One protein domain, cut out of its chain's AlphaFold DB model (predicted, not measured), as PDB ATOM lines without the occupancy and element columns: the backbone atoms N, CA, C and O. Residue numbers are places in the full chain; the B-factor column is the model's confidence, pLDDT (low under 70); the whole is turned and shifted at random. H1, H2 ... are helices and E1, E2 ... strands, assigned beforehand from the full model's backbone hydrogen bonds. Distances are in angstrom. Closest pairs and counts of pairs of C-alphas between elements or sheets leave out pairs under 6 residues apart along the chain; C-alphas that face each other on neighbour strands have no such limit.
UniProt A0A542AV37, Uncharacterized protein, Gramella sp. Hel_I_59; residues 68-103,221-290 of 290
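Overview. This is residues 68 to 103 and 221 to 290 of the 290 residues of an uncharacterized protein of Gramella sp. Hel_I_59 (UniProt A0A542AV37). This is an elongated model with a small two-stranded ribbon, E1 beside E2, at one end and a lobe of loops, residues 221 to 241, at the other. Between them three helices gather loosely, H1 in the middle, with H3 running nearly antiparallel to it and H2 crossing it steeply. The printed part has 106 residues with three named helices and two named strands, in the order E1, H1, H2, H3, E2; the two strands make one antiparallel sheet. The class is mostly helix, though under half of the residues, 48, are in named elements. The whole is compact, with a radius of gyration of the C-alphas of 14.9 A, and spans 49 by 28 by 26 A.

Arrangement. Look first at the sheet, where E1, residues 71 to 74, and E2, residues 285 to 288, are antiparallel neighbours at 153 degrees between their directions. There you will find N 286 and O 73 at 2.8 A and N 73 and O 286 at 2.9 A, within hydrogen-bond range. C-alphas 74 and 285 face each other at 4.4 A. Next find H3, residues 262 to 278, which is apart from E1. H1, residues 80 to 91, and H3 are close but not clearly touching, the closest C-alphas being those of Tyr 91 and Leu 262, 6.5 A apart. They run opposite ways at a shallow tilt of 15 degrees. H2, residues 242 to 252, and H1 are also close but not clearly touching, the closest C-alphas being those of Tyr 86 and Leu 247, 6.4 A apart. They run the same way at a steep tilt of 66 degrees. H2 and H3 are apart. In H1, H2 and H3 every O i to N i+4 pair is within hydrogen-bond range.

Along the chain. Find C-alpha 71 at (251.327, 297.437, 297.801); from there E1 runs 10.1 A to C-alpha 74. E2 runs 9.7 A from C-alpha 285 to C-alpha 288 at (249.806, 292.779, 299.782). The longest helix, H3, begins at C-alpha 262 at (239.189, 278.344, 299.026) and ends 24.2 A away at C-alpha 278. H1 measures 15.8 A from C-alpha 80 to 91, and H2 15.3 A from C-alpha 242 to 252.

Size, cuts and confidence. The two C-alphas farthest apart are those of Arg 68 and Ser 236, 49.6 A. Residues 104 to 220 are not printed, and C-alphas 103 and 221 stand 13.8 A apart across this cut. Of the links that are printed whole, E1 to H1 is tight, while H2 to H3 and H3 to E2 are short. Mean pLDDT of the printed part is 88.4; residues 97, 99, 255, 289 and 290 are under 70.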
ATOM      1  N   ARG A  68     250.496 302.214 304.502       74.69
ATOM      2  CA  ARG A  68     251.371 303.192 303.821       74.69
ATOM      3  C   ARG A  68     252.498 302.505 303.045       74.69
ATOM      4  O   ARG A  68     252.740 302.862 301.899       74.69
ATOM      5  N   ASP A  69     253.100 301.479 303.641       73.88
ATOM      6  CA  ASP A  69     254.224 300.736 303.056       73.88
ATOM      7  C   ASP A  69     253.787 299.461 302.314       73.88
ATOM      8  O   ASP A  69     254.618 298.655 301.905       73.88
ATOM      9  N   LYS A  70     252.475 299.234 302.158       75.69
ATOM     10  CA  LYS A  70     251.946 298.029 301.509       75.69
ATOM     11  C   LYS A  70     251.537 298.314 300.075       75.69
ATOM     12  O   LYS A  70     250.931 299.343 299.774       75.69
ATOM     13  N   LYS A  71     251.782 297.348 299.189       77.69
ATOM     14  CA  LYS A  71     251.327 297.437 297.801       77.69
ATOM     15  C   LYS A  71     249.806 297.285 297.754       77.69
ATOM     16  O   LYS A  71     249.266 296.246 298.136       77.69
ATOM     17  N   LYS A  72     249.126 298.326 297.272       79.69
ATOM     18  CA  LYS A  72     247.675 298.351 297.051       79.69
ATOM     19  C   LYS A  72     247.398 298.146 295.571       79.69
ATOM     20  O   LYS A  72     247.919 298.887 294.742       79.69
ATOM     21  N   VAL A  73     246.580 297.155 295.245       81.44
ATOM     22  CA  VAL A  73     246.143 296.896 293.871       81.44
ATOM     23  C   VAL A  73     244.637 297.024 293.819       81.44
ATOM     24  O   VAL A  73     243.942 296.484 294.677       81.44
ATOM     25  N   ARG A  74     244.133 297.778 292.843       84.62
ATOM     26  CA  ARG A  74     242.695 297.937 292.646       84.62
ATOM     27  C   ARG A  74     242.079 296.569 292.354       84.62
ATOM     28  O   ARG A  74     242.601 295.824 291.529       84.62
ATOM     29  N   TYR A  75     241.002 296.245 293.055       85.69
ATOM     30  CA  TYR A  75     240.231 295.043 292.786       85.69
ATOM     31  C   TYR A  75     239.446 295.230 291.488       85.69
ATOM     32  O   TYR A  75     238.749 296.232 291.319       85.69
ATOM     33  N   GLU A  76     239.579 294.267 290.583       85.12
ATOM     34  CA  GLU A  76     238.791 294.181 289.359       85.12
ATOM     35  C   GLU A  76     237.663 293.173 289.594       85.12
ATOM     36  O   GLU A  76     237.944 291.980 289.751       85.12
ATOM     37  N   PRO A  77     236.400 293.630 289.667       85.44
ATOM     38  CA  PRO A  77     235.277 292.744 289.918       85.44
ATOM     39  C   PRO A  77     235.123 291.719 288.796       85.44
ATOM     40  O   PRO A  77     235.272 292.038 287.615       85.44
ATOM     41  N   LYS A  78     234.787 290.491 289.184       91.12
ATOM     42  CA  LYS A  78     234.382 289.416 288.282       91.12
ATOM     43  C   LYS A  78     232.964 288.988 288.628       91.12
ATOM     44  O   LYS A  78     232.559 289.073 289.792       91.12
ATOM     45  N   ASP A  79     232.218 288.569 287.615       91.56
ATOM     46  CA  ASP A  79     230.882 288.027 287.824       91.56
ATOM     47  C   ASP A  79     230.934 286.671 288.549       91.56
ATOM     48  O   ASP A  79     231.988 286.044 288.706       91.56
ATOM     49  N   SER A  80     229.778 286.237 289.049       91.88
ATOM     50  CA  SER A  80     229.658 284.993 289.805       91.88
ATOM     51  C   SER A  80     230.026 283.762 288.978       91.88
ATOM     52  O   SER A  80     230.692 282.875 289.506       91.88
ATOM     53  N   ALA A  81     229.672 283.724 287.689       94.38
ATOM     54  CA  ALA A  81     229.957 282.588 286.813       94.38
ATOM     55  C   ALA A  81     231.469 282.395 286.611       94.38
ATOM     56  O   ALA A  81     231.983 281.277 286.723       94.38
ATOM     57  N   PHE A  82     232.204 283.489 286.404       95.56
ATOM     58  CA  PHE A  82     233.660 283.477 286.347       95.56
ATOM     59  C   PHE A  82     234.261 283.006 287.673       95.56
ATOM     60  O   PHE A  82     235.146 282.152 287.679       95.56
ATOM     61  N   LEU A  83     233.794 283.540 288.808       94.38
ATOM     62  CA  LEU A  83     234.324 283.165 290.123       94.38
ATOM     63  C   LEU A  83     234.043 281.700 290.470       94.38
ATOM     64  O   LEU A  83     234.893 281.047 291.077       94.38
ATOM     65  N   ASP A  84     232.889 281.164 290.083       94.75
ATOM     66  CA  ASP A  84     232.543 279.754 290.260       94.75
ATOM     67  C   ASP A  84     233.441 278.849 289.410       94.75
ATOM     68  O   ASP A  84     234.071 277.932 289.948       94.75
ATOM     69  N   THR A  85     233.624 279.190 288.132       96.81
ATOM     70  CA  THR A  85     234.559 278.497 287.232       96.81
ATOM     71  C   THR A  85     235.994 278.567 287.763       96.81
ATOM     72  O   THR A  85     236.716 277.566 287.800       96.81
ATOM     73  N   TYR A  86     236.415 279.734 288.252       95.88
ATOM     74  CA  TYR A  86     237.730 279.932 288.851       95.88
ATOM     75  C   TYR A  86     237.923 279.064 290.093       95.88
ATOM     76  O   TYR A  86     238.966 278.424 290.239       95.88
ATOM     77  N   LYS A  87     236.918 278.983 290.975       95.06
ATOM     78  CA  LYS A  87     236.969 278.099 292.145       95.06
ATOM     79  C   LYS A  87     237.107 276.634 291.722       95.06
ATOM     80  O   LYS A  87     237.980 275.942 292.253       95.06
ATOM     81  N   ALA A  88     236.323 276.199 290.733       95.44
ATOM     82  CA  ALA A  88     236.383 274.849 290.177       95.44
ATOM     83  C   ALA A  88     237.770 274.502 289.639       95.44
ATOM     84  O   ALA A  88     238.325 273.460 289.982       95.44
ATOM     85  N   VAL A  89     238.383 275.403 288.876       96.31
ATOM     86  CA  VAL A  89     239.695 275.174 288.272       96.31
ATOM     87  C   VAL A  89     240.832 275.286 289.292       96.31
ATOM     88  O   VAL A  89     241.705 274.423 289.332       96.31
ATOM     89  N   VAL A  90     240.876 276.327 290.121       95.50
ATOM     90  CA  VAL A  90     242.039 276.596 290.990       95.50
ATOM     91  C   VAL A  90     242.060 275.710 292.229       95.50
ATOM     92  O   VAL A  90     243.132 275.296 292.678       95.50
ATOM     93  N   TYR A  91     240.889 275.385 292.772       94.50
ATOM     94  CA  TYR A  91     240.769 274.547 293.964       94.50
ATOM     95  C   TYR A  91     240.293 273.131 293.647       94.50
ATOM     96  O   TYR A  91     240.282 272.300 294.553       94.50
ATOM     97  N   ASP A  92     239.994 272.825 292.377       92.00
ATOM     98  CA  ASP A  92     239.601 271.485 291.925       92.00
ATOM     99  C   ASP A  92     238.354 270.986 292.682       92.00
ATOM    100  O   ASP A  92     238.281 269.835 293.120       92.00
ATOM    101  N   THR A  93     237.380 271.891 292.873       91.12
ATOM    102  CA  THR A  93     236.188 271.662 293.713       91.12
ATOM    103  C   THR A  93     235.227 270.633 293.132       91.12
ATOM    104  O   THR A  93     234.447 270.044 293.874       91.12
ATOM    105  N   GLU A  94     235.286 270.383 291.822       87.31
ATOM    106  CA  GLU A  94     234.459 269.365 291.167       87.31
ATOM    107  C   GLU A  94     234.950 267.936 291.417       87.31
ATOM    108  O   GLU A  94     234.141 267.012 291.480       87.31
ATOM    109  N   ASN A  95     236.265 267.738 291.565       81.38
ATOM    110  CA  ASN A  95     236.833 266.417 291.836       81.38
ATOM    111  C   ASN A  95     237.061 266.185 293.333       81.38
ATOM    112  O   ASN A  95     237.089 265.035 293.775       81.38
ATOM    113  N   LYS A  96     237.262 267.251 294.122       75.00
ATOM    114  CA  LYS A  96     237.512 267.160 295.567       75.00
ATOM    115  C   LYS A  96     236.758 268.244 296.329       75.00
ATOM    116  O   LYS A  96     237.011 269.431 296.157       75.00
ATOM    117  N   VAL A  97     235.907 267.817 297.255       65.94
ATOM    118  CA  VAL A  97     235.120 268.705 298.117       65.94
ATOM    119  C   VAL A  97     235.903 268.982 299.405       65.94
ATOM    120  O   VAL A  97     235.634 268.392 300.446       65.94
ATOM    121  N   ASP A  98     236.932 269.828 299.332       74.06
ATOM    122  CA  ASP A  98     237.715 270.234 300.508       74.06
ATOM    123  C   ASP A  98     237.984 271.745 300.501       74.06
ATOM    124  O   ASP A  98     238.727 272.270 299.669       74.06
ATOM    125  N   SER A  99     237.379 272.450 301.460       68.00
ATOM    126  CA  SER A  99     237.499 273.902 301.624       68.00
ATOM    127  C   SER A  99     238.862 274.358 302.154       68.00
ATOM    128  O   SER A  99     239.172 275.552 302.095       68.00
ATOM    129  N   SER A 100     239.697 273.428 302.628       74.94
ATOM    130  CA  SER A 100     241.065 273.693 303.078       74.94
ATOM    131  C   SER A 100     242.079 273.748 301.934       74.94
ATOM    132  O   SER A 100     243.253 274.041 302.162       74.94
ATOM    133  N   ARG A 101     241.658 273.497 300.687       86.88
ATOM    134  CA  ARG A 101     242.565 273.564 299.542       86.88
ATOM    135  C   ARG A 101     243.073 274.979 299.331       86.88
ATOM    136  O   ARG A 101     242.326 275.950 299.395       86.88
ATOM    137  N   PHE A 102     244.362 275.060 299.037       92.31
ATOM    138  CA  PHE A 102     245.064 276.302 298.760       92.31
ATOM    139  C   PHE A 102     245.376 276.408 297.277       92.31
ATOM    140  O   PHE A 102     245.781 275.417 296.660       92.31
ATOM    141  N   MET A 103     245.261 277.619 296.740       93.75
ATOM    142  CA  MET A 103     245.736 277.915 295.393       93.75
ATOM    143  C   MET A 103     247.253 277.691 295.322       93.75
ATOM    144  O   MET A 103     247.990 278.080 296.235       93.75
ATOM    145  N   THR A 221     239.893 270.923 286.590       94.88
ATOM    146  CA  THR A 221     239.051 271.099 285.402       94.88
ATOM    147  C   THR A 221     237.674 271.592 285.820       94.88
ATOM    148  O   THR A 221     237.293 271.387 286.970       94.88
ATOM    149  N   SER A 222     236.934 272.185 284.887       95.50
ATOM    150  CA  SER A 222     235.534 272.565 285.085       95.50
ATOM    151  C   SER A 222     234.646 271.994 283.977       95.50
ATOM    152  O   SER A 222     235.074 271.878 282.823       95.50
ATOM    153  N   LYS A 223     233.417 271.614 284.332       94.62
ATOM    154  CA  LYS A 223     232.366 271.210 283.381       94.62
ATOM    155  C   LYS A 223     231.702 272.396 282.687       94.62
ATOM    156  O   LYS A 223     231.082 272.193 281.648       94.62
ATOM    157  N   ASP A 224     231.855 273.593 283.240       94.56
ATOM    158  CA  ASP A 224     231.251 274.822 282.720       94.56
ATOM    159  C   ASP A 224     232.057 275.407 281.549       94.56
ATOM    160  O   ASP A 224     231.560 276.239 280.795       94.56
ATOM    161  N   LEU A 225     233.288 274.926 281.351       95.69
ATOM    162  CA  LEU A 225     234.146 275.306 280.233       95.69
ATOM    163  C   LEU A 225     233.842 274.485 278.979       95.69
ATOM    164  O   LEU A 225     233.703 273.256 279.030       95.69
ATOM    165  N   ASN A 226     233.856 275.159 277.825       94.88
ATOM    166  CA  ASN A 226     233.695 274.530 276.512       94.88
ATOM    167  C   ASN A 226     234.639 273.325 276.355       94.88
ATOM    168  O   ASN A 226     235.812 273.422 276.697       94.88
ATOM    169  N   CYS A 227     234.171 272.207 275.788       93.62
ATOM    170  CA  CYS A 227     234.969 270.986 275.629       93.62
ATOM    171  C   CYS A 227     236.325 271.167 274.925       93.62
ATOM    172  O   CYS A 227     237.221 270.333 275.078       93.62
ATOM    173  N   GLU A 228     236.499 272.225 274.141       94.31
ATOM    174  CA  GLU A 228     237.766 272.526 273.487       94.31
ATOM    175  C   GLU A 228     238.746 273.323 274.362       94.31
ATOM    176  O   GLU A 228     239.908 273.433 273.983       94.31
ATOM    177  N   SER A 229     238.336 273.861 275.513       96.31
ATOM    178  CA  SER A 229     239.229 274.536 276.466       96.31
ATOM    179  C   SER A 229     240.231 273.552 277.081       96.31
ATOM    180  O   SER A 229     239.953 272.365 277.290       96.31
ATOM    181  N   ILE A 230     241.427 274.051 277.401       96.81
ATOM    182  CA  ILE A 230     242.462 273.289 278.106       96.81
ATOM    183  C   ILE A 230     241.975 272.826 279.479       96.81
ATOM    184  O   ILE A 230     242.284 271.702 279.886       96.81
ATOM    185  N   LEU A 231     241.236 273.672 280.190       96.94
ATOM    186  CA  LEU A 231     240.749 273.410 281.539       96.94
ATOM    187  C   LEU A 231     239.369 272.735 281.570       96.94
ATOM    188  O   LEU A 231     238.839 272.481 282.652       96.94
ATOM    189  N   SER A 232     238.804 272.373 280.419       95.94
ATOM    190  CA  SER A 232     237.542 271.635 280.372       95.94
ATOM    191  C   SER A 232     237.667 270.204 280.903       95.94
ATOM    192  O   SER A 232     238.680 269.517 280.718       95.94
ATOM    193  N   ALA A 233     236.595 269.731 281.541       93.50
ATOM    194  CA  ALA A 233     236.436 268.346 281.971       93.50
ATOM    195  C   ALA A 233     236.218 267.363 280.799       93.50
ATOM    196  O   ALA A 233     236.331 266.149 280.993       93.50
ATOM    197  N   CYS A 234     235.928 267.844 279.583       91.50
ATOM    198  CA  CYS A 234     235.724 266.981 278.419       91.50
ATOM    199  C   CYS A 234     237.017 266.270 277.982       91.50
ATOM    200  O   CYS A 234     238.131 266.788 278.116       91.50
ATOM    201  N   ASN A 235     236.873 265.073 277.406       83.94
ATOM    202  CA  ASN A 235     237.986 264.304 276.846       83.94
ATOM    203  C   ASN A 235     238.097 264.482 275.323       83.94
ATOM    204  O   ASN A 235     237.907 263.540 274.559       83.94
ATOM    205  N   SER A 236     238.381 265.709 274.899       85.50
ATOM    206  CA  SER A 236     238.495 266.126 273.495       85.50
ATOM    207  C   SER A 236     239.876 266.706 273.188       85.50
ATOM    208  O   SER A 236     240.732 266.855 274.067       85.50
ATOM    209  N   TYR A 237     240.116 267.017 271.913       88.31
ATOM    210  CA  TYR A 237     241.225 267.884 271.532       88.31
ATOM    211  C   TYR A 237     241.064 269.252 272.208       88.31
ATOM    212  O   TYR A 237     239.954 269.779 272.261       88.31
ATOM    213  N   ARG A 238     242.159 269.809 272.737       91.62
ATOM    214  CA  ARG A 238     242.122 271.033 273.544       91.62
ATOM    215  C   ARG A 238     242.930 272.137 272.883       91.62
ATOM    216  O   ARG A 238     244.012 271.914 272.337       91.62
ATOM    217  N   ARG A 239     242.442 273.363 272.971       93.69
ATOM    218  CA  ARG A 239     243.074 274.598 272.517       93.69
ATOM    219  C   ARG A 239     242.977 275.628 273.626       93.69
ATOM    220  O   ARG A 239     242.046 275.595 274.415       93.69
ATOM    221  N   LEU A 240     243.966 276.513 273.684       95.88
ATOM    222  CA  LEU A 240     243.929 277.634 274.614       95.88
ATOM    223  C   LEU A 240     242.754 278.533 274.222       95.88
ATOM    224  O   LEU A 240     242.812 279.156 273.159       95.88
ATOM    225  N   SER A 241     241.704 278.548 275.039       96.31
ATOM    226  CA  SER A 241     240.573 279.460 274.882       96.31
ATOM    227  C   SER A 241     240.877 280.826 275.507       96.31
ATOM    228  O   SER A 241     241.868 281.004 276.222       96.31
ATOM    229  N   GLU A 242     240.020 281.807 275.232       95.69
ATOM    230  CA  GLU A 242     240.075 283.107 275.909       95.69
ATOM    231  C   GLU A 242     239.791 282.959 277.410       95.69
ATOM    232  O   GLU A 242     240.509 283.538 278.219       95.69
ATOM    233  N   GLU A 243     238.839 282.097 277.779       95.56
ATOM    234  CA  GLU A 243     238.515 281.761 279.173       95.56
ATOM    235  C   GLU A 243     239.718 281.142 279.904       95.56
ATOM    236  O   GLU A 243     240.030 281.544 281.024       95.56
ATOM    237  N   ASP A 244     240.451 280.217 279.265       97.38
ATOM    238  CA  ASP A 244     241.675 279.642 279.839       97.38
ATOM    239  C   ASP A 244     242.689 280.751 280.164       97.38
ATOM    240  O   ASP A 244     243.275 280.790 281.250       97.38
ATOM    241  N   LEU A 245     242.898 281.664 279.209       97.06
ATOM    242  CA  LEU A 245     243.843 282.763 279.357       97.06
ATOM    243  C   LEU A 245     243.391 283.760 280.428       97.06
ATOM    244  O   LEU A 245     244.223 284.235 281.198       97.06
ATOM    245  N   GLU A 246     242.098 284.067 280.508       95.31
ATOM    246  CA  GLU A 246     241.543 284.963 281.519       95.31
ATOM    247  C   GLU A 246     241.676 284.381 282.931       95.31
ATOM    248  O   GLU A 246     242.116 285.080 283.846       95.31
ATOM    249  N   LEU A 247     241.395 283.085 283.106       96.38
ATOM    250  CA  LEU A 247     241.603 282.375 284.370       96.38
ATOM    251  C   LEU A 247     243.078 282.411 284.792       96.38
ATOM    252  O   LEU A 247     243.383 282.672 285.962       96.38
ATOM    253  N   LEU A 248     244.005 282.205 283.847       96.62
ATOM    254  CA  LEU A 248     245.443 282.296 284.105       96.62
ATOM    255  C   LEU A 248     245.866 283.725 284.481       96.62
ATOM    256  O   LEU A 248     246.566 283.908 285.480       96.62
ATOM    257  N   LYS A 249     245.414 284.735 283.726       94.12
ATOM    258  CA  LYS A 249     245.663 286.160 284.004       94.12
ATOM    259  C   LYS A 249     245.169 286.534 285.396       94.12
ATOM    260  O   LYS A 249     245.925 287.117 286.171       94.12
ATOM    261  N   TYR A 250     243.948 286.139 285.751       93.38
ATOM    262  CA  TYR A 250     243.378 286.412 287.066       93.38
ATOM    263  C   TYR A 250     244.164 285.713 288.183       93.38
ATOM    264  O   TYR A 250     244.520 286.355 289.171       93.38
ATOM    265  N   HIS A 251     244.541 284.442 287.994       94.19
ATOM    266  CA  HIS A 251     245.347 283.681 288.955       94.19
ATOM    267  C   HIS A 251     246.716 284.308 289.247       94.19
ATOM    268  O   HIS A 251     247.193 284.287 290.383       94.19
ATOM    269  N   TYR A 252     247.335 284.902 288.231       91.12
ATOM    270  CA  TYR A 252     248.627 285.567 288.344       91.12
ATOM    271  C   TYR A 252     248.526 287.079 288.583       91.12
ATOM    272  O   TYR A 252     249.552 287.729 288.812       91.12
ATOM    273  N   SER A 253     247.321 287.644 288.599       85.94
ATOM    274  CA  SER A 253     247.105 289.066 288.846       85.94
ATOM    275  C   SER A 253     247.521 289.461 290.267       85.94
ATOM    276  O   SER A 253     247.502 288.665 291.208       85.94
ATOM    277  N   TYR A 254     247.875 290.733 290.445       71.50
ATOM    278  CA  TYR A 254     248.025 291.309 291.782       71.50
ATOM    279  C   TYR A 254     246.664 291.609 292.440       71.50
ATOM    280  O   TYR A 254     246.625 291.993 293.604       71.50
ATOM    281  N   GLY A 255     245.550 291.450 291.720       65.44
ATOM    282  CA  GLY A 255     244.195 291.590 292.260       65.44
ATOM    283  C   GLY A 255     243.733 290.374 293.065       65.44
ATOM    284  O   GLY A 255     242.672 290.426 293.674       65.44
ATOM    285  N   VAL A 256     244.522 289.294 293.104       73.25
ATOM    286  CA  VAL A 256     244.229 288.078 293.872       73.25
ATOM    287  C   VAL A 256     245.311 287.857 294.925       73.25
ATOM    288  O   VAL A 256     246.511 287.913 294.651       73.25
ATOM    289  N   CYS A 257     244.891 287.584 296.158       77.81
ATOM    290  CA  CYS A 257     245.800 287.197 297.231       77.81
ATOM    291  C   CYS A 257     246.339 285.779 296.989       77.81
ATOM    292  O   CYS A 257     245.683 284.783 297.299       77.81
ATOM    293  N   LYS A 258     247.553 285.696 296.438       85.19
ATOM    294  CA  LYS A 258     248.219 284.435 296.091       85.19
ATOM    295  C   LYS A 258     248.417 283.535 297.315       85.19
ATOM    296  O   LYS A 258     248.800 283.987 298.391       85.19
ATOM    297  N   GLY A 259     248.213 282.234 297.129       86.00
ATOM    298  CA  GLY A 259     248.403 281.210 298.157       86.00
ATOM    299  C   GLY A 259     247.296 281.110 299.211       86.00
ATOM    300  O   GLY A 259     247.512 280.411 300.195       86.00
ATOM    301  N   GLN A 260     246.145 281.769 299.039       90.00
ATOM    302  CA  GLN A 260     245.004 281.643 299.954       90.00
ATOM    303  C   GLN A 260     244.252 280.307 299.820       90.00
ATOM    304  O   GLN A 260     244.390 279.587 298.826       90.00
ATOM    305  N   SER A 261     243.471 279.971 300.852       92.62
ATOM    306  CA  SER A 261     242.539 278.840 300.840       92.62
ATOM    307  C   SER A 261     241.251 279.187 300.089       92.62
ATOM    308  O   SER A 261     240.901 280.363 299.974       92.62
ATOM    309  N   LEU A 262     240.507 278.168 299.644       93.44
ATOM    310  CA  LEU A 262     239.189 278.344 299.026       93.44
ATOM    311  C   LEU A 262     238.255 279.161 299.926       93.44
ATOM    312  O   LEU A 262     237.560 280.057 299.448       93.44
ATOM    313  N   LYS A 263     238.272 278.875 301.233       92.56
ATOM    314  CA  LYS A 263     237.483 279.606 302.226       92.56
ATOM    315  C   LYS A 263     237.837 281.094 302.243       92.56
ATOM    316  O   LYS A 263     236.957 281.918 302.029       92.56
ATOM    317  N   SER A 264     239.112 281.432 302.442       91.12
ATOM    318  CA  SER A 264     239.545 282.834 302.527       91.12
ATOM    319  C   SER A 264     239.328 283.591 301.219       91.12
ATOM    320  O   SER A 264     238.960 284.761 301.251       91.12
ATOM    321  N   PHE A 265     239.513 282.923 300.078       92.06
ATOM    322  CA  PHE A 265     239.198 283.499 298.775       92.06
ATOM    323  C   PHE A 265     237.705 283.814 298.651       92.06
ATOM    324  O   PHE A 265     237.358 284.932 298.296       92.06
ATOM    325  N   THR A 266     236.832 282.868 299.011       91.88
ATOM    326  CA  THR A 266     235.372 283.046 298.936       91.88
ATOM    327  C   THR A 266     234.887 284.158 299.869       91.88
ATOM    328  O   THR A 266     234.089 284.996 299.468       91.88
ATOM    329  N   GLU A 267     235.393 284.204 301.104       92.12
ATOM    330  CA  GLU A 267     235.069 285.270 302.063       92.12
ATOM    331  C   GLU A 267     235.482 286.650 301.530       92.12
ATOM    332  O   GLU A 267     234.716 287.609 301.627       92.12
ATOM    333  N   LEU A 268     236.674 286.746 300.928       89.12
ATOM    334  CA  LEU A 268     237.167 287.984 300.333       89.12
ATOM    335  C   LEU A 268     236.299 288.428 299.153       89.12
ATOM    336  O   LEU A 268     235.887 289.586 299.112       89.12
ATOM    337  N   THR A 269     236.022 287.529 298.204       91.31
ATOM    338  CA  THR A 269     235.253 287.870 297.002       91.31
ATOM    339  C   THR A 269     233.817 288.243 297.340       91.31
ATOM    340  O   THR A 269     233.331 289.238 296.811       91.31
ATOM    341  N   ASN A 270     233.175 287.529 298.270       91.94
ATOM    342  CA  ASN A 270     231.815 287.844 298.709       91.94
ATOM    343  C   ASN A 270     231.766 289.214 299.392       91.94
ATOM    344  O   ASN A 270     230.962 290.056 299.011       91.94
ATOM    345  N   SER A 271     232.690 289.492 300.320       90.81
ATOM    346  CA  SER A 271     232.739 290.798 300.993       90.81
ATOM    347  C   SER A 271     232.997 291.954 300.018       90.81
ATOM    348  O   SER A 271     232.520 293.069 300.227       90.81
ATOM    349  N   MET A 272     233.766 291.718 298.952       89.69
ATOM    350  CA  MET A 272     233.972 292.719 297.905       89.69
ATOM    351  C   MET A 272     232.730 292.913 297.035       89.69
ATOM    352  O   MET A 272     232.429 294.049 296.683       89.69
ATOM    353  N   GLN A 273     232.012 291.840 296.704       90.19
ATOM    354  CA  GLN A 273     230.759 291.917 295.954       90.19
ATOM    355  C   GLN A 273     229.676 292.650 296.748       90.19
ATOM    356  O   GLN A 273     229.130 293.617 296.233       90.19
ATOM    357  N   GLU A 274     229.468 292.297 298.019       92.31
ATOM    358  CA  GLU A 274     228.520 292.980 298.916       92.31
ATOM    359  C   GLU A 274     228.780 294.494 298.963       92.31
ATOM    360  O   GLU A 274     227.868 295.301 298.814       92.31
ATOM    361  N   LYS A 275     230.048 294.910 299.067       91.19
ATOM    362  CA  LYS A 275     230.407 296.337 299.058       91.19
ATOM    363  C   LYS A 275     230.123 297.040 297.734       91.19
ATOM    364  O   LYS A 275     229.821 298.227 297.746       91.19
ATOM    365  N   LEU A 276     230.269 296.344 296.609       90.19
ATOM    366  CA  LEU A 276     229.956 296.899 295.289       90.19
ATOM    367  C   LEU A 276     228.446 296.933 295.030       90.19
ATOM    368  O   LEU A 276     227.986 297.772 294.263       90.19
ATOM    369  N   GLU A 277     227.678 296.050 295.664       91.12
ATOM    370  CA  GLU A 277     226.215 296.106 295.662       91.12
ATOM    371  C   GLU A 277     225.703 297.286 296.503       91.12
ATOM    372  O   GLU A 277     224.789 297.992 296.075       91.12
ATOM    373  N   GLU A 278     226.317 297.540 297.664       93.56
ATOM    374  CA  GLU A 278     226.009 298.691 298.525       93.56
ATOM    375  C   GLU A 278     226.430 300.031 297.900       93.56
ATOM    376  O   GLU A 278     225.686 301.013 297.963       93.56
ATOM    377  N   ASP A 279     227.619 300.082 297.295       92.56
ATOM    378  CA  ASP A 279     228.152 301.250 296.595       92.56
ATOM    379  C   ASP A 279     228.840 300.824 295.284       92.56
ATOM    380  O   ASP A 279     230.030 300.490 295.272       92.56
ATOM    381  N   PRO A 280     228.129 300.907 294.142       89.62
ATOM    382  CA  PRO A 280     228.685 300.562 292.833       89.62
ATOM    383  C   PRO A 280     229.906 301.391 292.416       89.62
ATOM    384  O   PRO A 280     230.644 300.989 291.516       89.62
ATOM    385  N   ASN A 281     230.137 302.550 293.045       88.69
ATOM    386  CA  ASN A 281     231.290 303.407 292.771       88.69
ATOM    387  C   ASN A 281     232.449 303.178 293.753       88.69
ATOM    388  O   ASN A 281     233.485 303.847 293.643       88.69
ATOM    389  N   ALA A 282     232.308 302.238 294.695       87.94
ATOM    390  CA  ALA A 282     233.332 301.937 295.680       87.94
ATOM    391  C   ALA A 282     234.640 301.504 295.004       87.94
ATOM    392  O   ALA A 282     234.701 300.582 294.189       87.94
ATOM    393  N   GLN A 283     235.742 302.147 295.393       87.06
ATOM    394  CA  GLN A 283     237.077 301.727 294.985       87.06
ATOM    395  C   GLN A 283     237.617 300.706 295.983       87.06
ATOM    396  O   GLN A 283     238.070 301.054 297.075       87.06
ATOM    397  N   LEU A 284     237.563 299.435 295.598       86.81
ATOM    398  CA  LEU A 284     238.084 298.338 296.404       86.81
ATOM    399  C   LEU A 284     239.541 298.042 296.048       86.81
ATOM    400  O   LEU A 284     239.956 298.142 294.893       86.81
ATOM    401  N   PHE A 285     240.319 297.663 297.059       85.19
ATOM    402  CA  PHE A 285     241.739 297.366 296.916       85.19
ATOM    403  C   PHE A 285     242.096 296.071 297.636       85.19
ATOM    404  O   PHE A 285     241.654 295.823 298.759       85.19
ATOM    405  N   VAL A 286     242.966 295.289 297.007       82.75
ATOM    406  CA  VAL A 286     243.678 294.174 297.620       82.75
ATOM    407  C   VAL A 286     245.033 294.668 298.106       82.75
ATOM    408  O   VAL A 286     245.753 295.370 297.391       82.75
ATOM    409  N   ILE A 287     245.370 294.322 299.348       78.88
ATOM    410  CA  ILE A 287     246.572 294.801 300.026       78.88
ATOM    411  C   ILE A 287     247.538 293.636 300.201       78.88
ATOM    412  O   ILE A 287     247.213 292.655 300.867       78.88
ATOM    413  N   HIS A 288     248.743 293.773 299.654       72.06
ATOM    414  CA  HIS A 288     249.806 292.779 299.782       72.06
ATOM    415  C   HIS A 288     250.817 293.223 300.835       72.06
ATOM    416  O   HIS A 288     251.303 294.353 300.801       72.06
ATOM    417  N   ALA A 289     251.116 292.333 301.781       61.75
ATOM    418  CA  ALA A 289     252.279 292.459 302.653       61.75
ATOM    419  C   ALA A 289     253.420 291.649 302.023       61.75
ATOM    420  O   ALA A 289     253.211 290.475 301.711       61.75
ATOM    421  N   GLU A 290     254.566 292.290 301.783       50.81
ATOM    422  CA  GLU A 290     255.781 291.619 301.287       50.81
ATOM    423  C   GLU A 290     256.399 290.679 302.333       50.81
ATOM    424  O   GLU A 290     256.338 291.004 303.543       50.81
TER     425      GLU A 290